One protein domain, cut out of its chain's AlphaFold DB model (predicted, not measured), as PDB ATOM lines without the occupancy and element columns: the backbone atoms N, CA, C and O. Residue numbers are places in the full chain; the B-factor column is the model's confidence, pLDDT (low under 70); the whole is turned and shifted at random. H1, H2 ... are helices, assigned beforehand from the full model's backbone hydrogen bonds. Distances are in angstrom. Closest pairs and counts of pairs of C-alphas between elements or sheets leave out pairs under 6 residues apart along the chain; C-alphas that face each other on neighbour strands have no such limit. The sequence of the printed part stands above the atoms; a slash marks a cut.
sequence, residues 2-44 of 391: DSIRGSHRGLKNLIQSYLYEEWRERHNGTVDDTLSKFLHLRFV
ATOM      1  N   ASP A   2     224.731 259.972 349.588       93.00
ATOM      2  CA  ASP A   2     225.729 261.041 349.716       93.00
ATOM      3  C   ASP A   2     226.224 261.127 351.164       93.00
ATOM      4  O   ASP A   2     225.468 260.875 352.108       93.00
ATOM      5  N   SER A   3     227.509 261.440 351.297       94.19
ATOM      6  CA  SER A   3     228.271 261.514 352.545       94.19
ATOM      7  C   SER A   3     228.531 262.945 353.007       94.19
ATOM      8  O   SER A   3     228.861 263.144 354.174       94.19
ATOM      9  N   ILE A   4     228.352 263.927 352.119       89.62
ATOM     10  CA  ILE A   4     228.193 265.339 352.467       89.62
ATOM     11  C   ILE A   4     226.709 265.671 352.311       89.62
ATOM     12  O   ILE A   4     226.040 265.171 351.411       89.62
ATOM     13  N   ARG A   5     226.159 266.546 353.157       79.56
ATOM     14  CA  ARG A   5     224.788 267.044 352.967       79.56
ATOM     15  C   ARG A   5     224.743 268.038 351.800       79.56
ATOM     16  O   ARG A   5     224.784 269.246 352.015       79.56
ATOM     17  N   GLY A   6     224.672 267.523 350.573       72.38
ATOM     18  CA  GLY A   6     224.579 268.293 349.334       72.38
ATOM     19  C   GLY A   6     223.157 268.417 348.770       72.38
ATOM     20  O   GLY A   6     222.244 267.669 349.118       72.38
ATOM     21  N   SER A   7     222.964 269.364 347.846       68.94
ATOM     22  CA  SER A   7     221.745 269.464 347.033       68.94
ATOM     23  C   SER A   7     222.057 269.090 345.585       68.94
ATOM     24  O   SER A   7     222.538 269.918 344.816       68.94
ATOM     25  N   HIS A   8     221.753 267.851 345.192       82.25
ATOM     26  CA  HIS A   8     221.893 267.385 343.807       82.25
ATOM     27  C   HIS A   8     220.772 267.940 342.901       82.25
ATOM     28  O   HIS A   8     219.951 267.189 342.362       82.25
ATOM     29  N   ARG A   9     220.680 269.269 342.763       83.69
ATOM     30  CA  ARG A   9     219.723 269.910 341.843       83.69
ATOM     31  C   ARG A   9     219.988 269.428 340.411       83.69
ATOM     32  O   ARG A   9     221.116 269.112 340.055       83.69
ATOM     33  N   GLY A  10     218.937 269.307 339.603       86.56
ATOM     34  CA  GLY A  10     219.027 268.814 338.220       86.56
ATOM     35  C   GLY A  10     219.244 267.299 338.072       86.56
ATOM     36  O   GLY A  10     218.642 266.707 337.178       86.56
ATOM     37  N   LEU A  11     219.992 266.642 338.973       90.50
ATOM     38  CA  LEU A  11     220.339 265.214 338.865       90.50
ATOM     39  C   LEU A  11     219.112 264.297 338.732       90.50
ATOM     40  O   LEU A  11     219.155 263.330 337.973       90.50
ATOM     41  N   LYS A  12     218.003 264.619 339.416       90.19
ATOM     42  CA  LYS A  12     216.727 263.903 339.248       90.19
ATOM     43  C   LYS A  12     216.298 263.868 337.780       90.19
ATOM     44  O   LYS A  12     216.103 262.789 337.230       90.19
ATOM     45  N   ASN A  13     216.159 265.043 337.172       90.81
ATOM     46  CA  ASN A  13     215.656 265.181 335.810       90.81
ATOM     47  C   ASN A  13     216.638 264.543 334.821       90.81
ATOM     48  O   ASN A  13     216.213 263.789 333.955       90.81
ATOM     49  N   LEU A  14     217.946 264.753 335.018       93.69
ATOM     50  CA  LEU A  14     218.997 264.160 334.188       93.69
ATOM     51  C   LEU A  14     218.915 262.626 334.156       93.69
ATOM     52  O   LEU A  14     218.877 262.041 333.078       93.69
ATOM     53  N   ILE A  15     218.837 261.971 335.319       94.06
ATOM     54  CA  ILE A  15     218.756 260.505 335.405       94.06
ATOM     55  C   ILE A  15     217.417 259.984 334.863       94.06
ATOM     56  O   ILE A  15     217.403 258.977 334.160       94.06
ATOM     57  N   GLN A  16     216.297 260.654 335.153       93.12
ATOM     58  CA  GLN A  16     214.985 260.262 334.621       93.12
ATOM     59  C   GLN A  16     214.944 260.337 333.087       93.12
ATOM     60  O   GLN A  16     214.494 259.387 332.447       93.12
ATOM     61  N   SER A  17     215.452 261.427 332.505       92.00
ATOM     62  CA  SER A  17     215.562 261.601 331.055       92.00
ATOM     63  C   SER A  17     216.525 260.587 330.441       92.00
ATOM     64  O   SER A  17     216.144 259.900 329.501       92.00
ATOM     65  N   TYR A  18     217.723 260.417 331.008       94.19
ATOM     66  CA  TYR A  18     218.703 259.430 330.543       94.19
ATOM     67  C   TYR A  18     218.115 258.012 330.487       94.19
ATOM     68  O   TYR A  18     218.198 257.351 329.457       94.19
ATOM     69  N   LEU A  19     217.456 257.562 331.562       93.75
ATOM     70  CA  LEU A  19     216.846 256.230 331.613       93.75
ATOM     71  C   LEU A  19     215.706 256.055 330.599       93.75
ATOM     72  O   LEU A  19     215.557 254.965 330.047       93.75
ATOM     73  N   TYR A  20     214.923 257.106 330.335       91.56
ATOM     74  CA  TYR A  20     213.895 257.087 329.293       91.56
ATOM     75  C   TYR A  20     214.500 256.967 327.887       91.56
ATOM     76  O   TYR A  20     214.074 256.103 327.119       91.56
ATOM     77  N   GLU A  21     215.509 257.781 327.561       91.44
ATOM     78  CA  GLU A  21     216.194 257.752 326.262       91.44
ATOM     79  C   GLU A  21     216.865 256.384 326.029       91.44
ATOM     80  O   GLU A  21     216.591 255.715 325.035       91.44
ATOM     81  N   GLU A  22     217.649 255.897 326.997       93.19
ATOM     82  CA  GLU A  22     218.294 254.577 326.964       93.19
ATOM     83  C   GLU A  22     217.289 253.424 326.816       93.19
ATOM     84  O   GLU A  22     217.561 252.428 326.132       93.19
ATOM     85  N   TRP A  23     216.118 253.527 327.450       91.06
ATOM     86  CA  TRP A  23     215.050 252.552 327.258       91.06
ATOM     87  C   TRP A  23     214.481 252.634 325.838       91.06
ATOM     88  O   TRP A  23     214.364 251.600 325.179       91.06
ATOM     89  N   ARG A  24     214.179 253.840 325.341       88.12
ATOM     90  CA  ARG A  24     213.579 254.064 324.018       88.12
ATOM     91  C   ARG A  24     214.458 253.528 322.887       88.12
ATOM     92  O   ARG A  24     213.940 252.836 322.007       88.12
ATOM     93  N   GLU A  25     215.765 253.785 322.940       91.06
ATOM     94  CA  GLU A  25     216.731 253.299 321.942       91.06
ATOM     95  C   GLU A  25     216.776 251.762 321.885       91.06
ATOM     96  O   GLU A  25     216.794 251.172 320.805       91.06
ATOM     97  N   ARG A  26     216.696 251.081 323.039       91.12
ATOM     98  CA  ARG A  26     216.678 249.603 323.101       91.12
ATOM     99  C   ARG A  26     215.349 248.966 322.686       91.12
ATOM    100  O   ARG A  26     215.332 247.770 322.414       91.12
ATOM    101  N   HIS A  27     214.259 249.734 322.627       86.94
ATOM    102  CA  HIS A  27     212.905 249.248 322.317       86.94
ATOM    103  C   HIS A  27     212.329 249.877 321.033       86.94
ATOM    104  O   HIS A  27     211.111 250.007 320.878       86.94
ATOM    105  N   ASN A  28     213.215 250.278 320.110       79.56
ATOM    106  CA  ASN A  28     212.899 250.766 318.761       79.56
ATOM    107  C   ASN A  28     211.856 251.901 318.708       79.56
ATOM    108  O   ASN A  28     211.082 251.984 317.758       79.56
ATOM    109  N   GLY A  29     211.818 252.774 319.721       67.50
ATOM    110  CA  GLY A  29     210.875 253.898 319.743       67.50
ATOM    111  C   GLY A  29     209.402 253.506 319.908       67.50
ATOM    112  O   GLY A  29     208.530 254.303 319.568       67.50
ATOM    113  N   THR A  30     209.106 252.304 320.417       68.56
ATOM    114  CA  THR A  30     207.723 251.875 320.681       68.56
ATOM    115  C   THR A  30     207.050 252.839 321.666       68.56
ATOM    116  O   THR A  30     207.494 252.976 322.806       68.56
ATOM    117  N   VAL A  31     205.983 253.508 321.221       61.69
ATOM    118  CA  VAL A  31     205.254 254.512 322.011       61.69
ATOM    119  C   VAL A  31     204.332 253.811 323.016       61.69
ATOM    120  O   VAL A  31     203.204 253.452 322.692       61.69
ATOM    121  N   ASP A  32     204.842 253.597 324.229       66.44
ATOM    122  CA  ASP A  32     204.101 253.135 325.414       66.44
ATOM    123  C   ASP A  32     204.010 254.269 326.455       66.44
ATOM    124  O   ASP A  32     204.764 255.244 326.406       66.44
ATOM    125  N   ASP A  33     203.174 254.092 327.481       72.19
ATOM    126  CA  ASP A  33     203.124 254.918 328.699       72.19
ATOM    127  C   ASP A  33     204.443 254.898 329.519       72.19
ATOM    128  O   ASP A  33     204.496 255.362 330.664       72.19
ATOM    129  N   THR A  34     205.538 254.353 328.979       80.69
ATOM    130  CA  THR A  34     206.859 254.307 329.618       80.69
ATOM    131  C   THR A  34     207.410 255.678 329.961       80.69
ATOM    132  O   THR A  34     207.983 255.805 331.041       80.69
ATOM    133  N   LEU A  35     207.197 256.715 329.142       82.69
ATOM    134  CA  LEU A  35     207.636 258.076 329.485       82.69
ATOM    135  C   LEU A  35     207.082 258.508 330.851       82.69
ATOM    136  O   LEU A  35     207.833 258.973 331.708       82.69
ATOM    137  N   SER A  36     205.792 258.264 331.099       84.56
ATOM    138  CA  SER A  36     205.175 258.528 332.401       84.56
ATOM    139  C   SER A  36     205.835 257.700 333.511       84.56
ATOM    140  O   SER A  36     206.181 258.245 334.557       84.56
ATOM    141  N   LYS A  37     206.103 256.408 333.277       87.75
ATOM    142  CA  LYS A  37     206.775 255.523 334.249       87.75
ATOM    143  C   LYS A  37     208.175 256.045 334.626       87.75
ATOM    144  O   LYS A  37     208.514 256.031 335.808       87.75
ATOM    145  N   PHE A  38     208.955 256.557 333.667       90.19
ATOM    146  CA  PHE A  38     210.290 257.126 333.905       90.19
ATOM    147  C   PHE A  38     210.251 258.495 334.605       90.19
ATOM    148  O   PHE A  38     210.970 258.698 335.584       90.19
ATOM    149  N   LEU A  39     209.369 259.412 334.188       84.88
ATOM    150  CA  LEU A  39     209.205 260.726 334.833       84.88
ATOM    151  C   LEU A  39     208.680 260.622 336.278       84.88
ATOM    152  O   LEU A  39     209.012 261.455 337.127       84.88
ATOM    153  N   HIS A  40     207.922 259.568 336.592       88.19
ATOM    154  CA  HIS A  40     207.457 259.265 337.948       88.19
ATOM    155  C   HIS A  40     208.432 258.396 338.773       88.19
ATOM    156  O   HIS A  40     208.126 258.082 339.929       88.19
ATOM    157  N   LEU A  41     209.624 258.042 338.259       89.69
ATOM    158  CA  LEU A  41     210.652 257.363 339.064       89.69
ATOM    159  C   LEU A  41     211.031 258.219 340.274       89.69
ATOM    160  O   LEU A  41     211.487 259.357 340.148       89.69
ATOM    161  N   ARG A  42     210.842 257.667 341.471       86.19
ATOM    162  CA  ARG A  42     210.975 258.431 342.713       86.19
ATOM    163  C   ARG A  42     212.431 258.521 343.152       86.19
ATOM    164  O   ARG A  42     213.093 257.505 343.343       86.19
ATOM    165  N   PHE A  43     212.876 259.744 343.415       87.50
ATOM    166  CA  PHE A  43     214.109 260.006 344.145       87.50
ATOM    167  C   PHE A  43     213.800 259.958 345.639       87.50
ATOM    168  O   PHE A  43     212.972 260.727 346.127       87.50
ATOM    169  N   VAL A  44     214.425 259.018 346.347       86.12
ATOM    170  CA  VAL A  44     214.207 258.805 347.781       86.12
ATOM    171  C   VAL A  44     215.338 259.495 348.546       86.12
ATOM    172  O   VAL A  44     216.492 259.092 348.376       86.12
TER     173      VAL A  44
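Overview. This is residues 2 to 44 of the 391 residues of the protein "ULP_PROTEASE domain-containing protein" of Populus davidiana (UniProt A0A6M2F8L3). What does the model look like? It is a helical hairpin: the long helix H1 turns through a short link into the small helix H2, which folds back beside it, and residues 2 to 10 stick out as a free arm. How large is it? The printed part has 43 residues with two named helices, H1 then H2, and no named strand; its class is all helix. It is loose, with a radius of gyration of the C-alphas of 12.8 A and spans of 40 by 16 by 14 A.

Arrangement. Where do H1, residues 11 to 26, and H2, residues 34 to 39, touch? Residues 13 to 20 of H1 alone touch H2; the closest C-alphas, of Gln 16 and Phe 38, are 5.7 A apart. How do they run? They run opposite ways at a shallow tilt of 16 degrees, a helical hairpin. Are their backbones well formed? In H1 and H2 every O i to N i+4 pair is within hydrogen-bond range.

Along the chain. Where is H1? It begins at C-alpha 11, (220.339, 265.214, 338.865), and is 22.5 A long. Where does H2 end? It ends at C-alpha 39, (209.205, 260.726, 334.833), after 8.6 A.

Size, cuts and confidence. What stands free? Residues 2 to 10 do; the body without them spans 29 by 15 by 10 A. Is anything missing or uncertain? The printed part has no cut, and pLDDT is under 70 at residue 7 and residues 29 to 32.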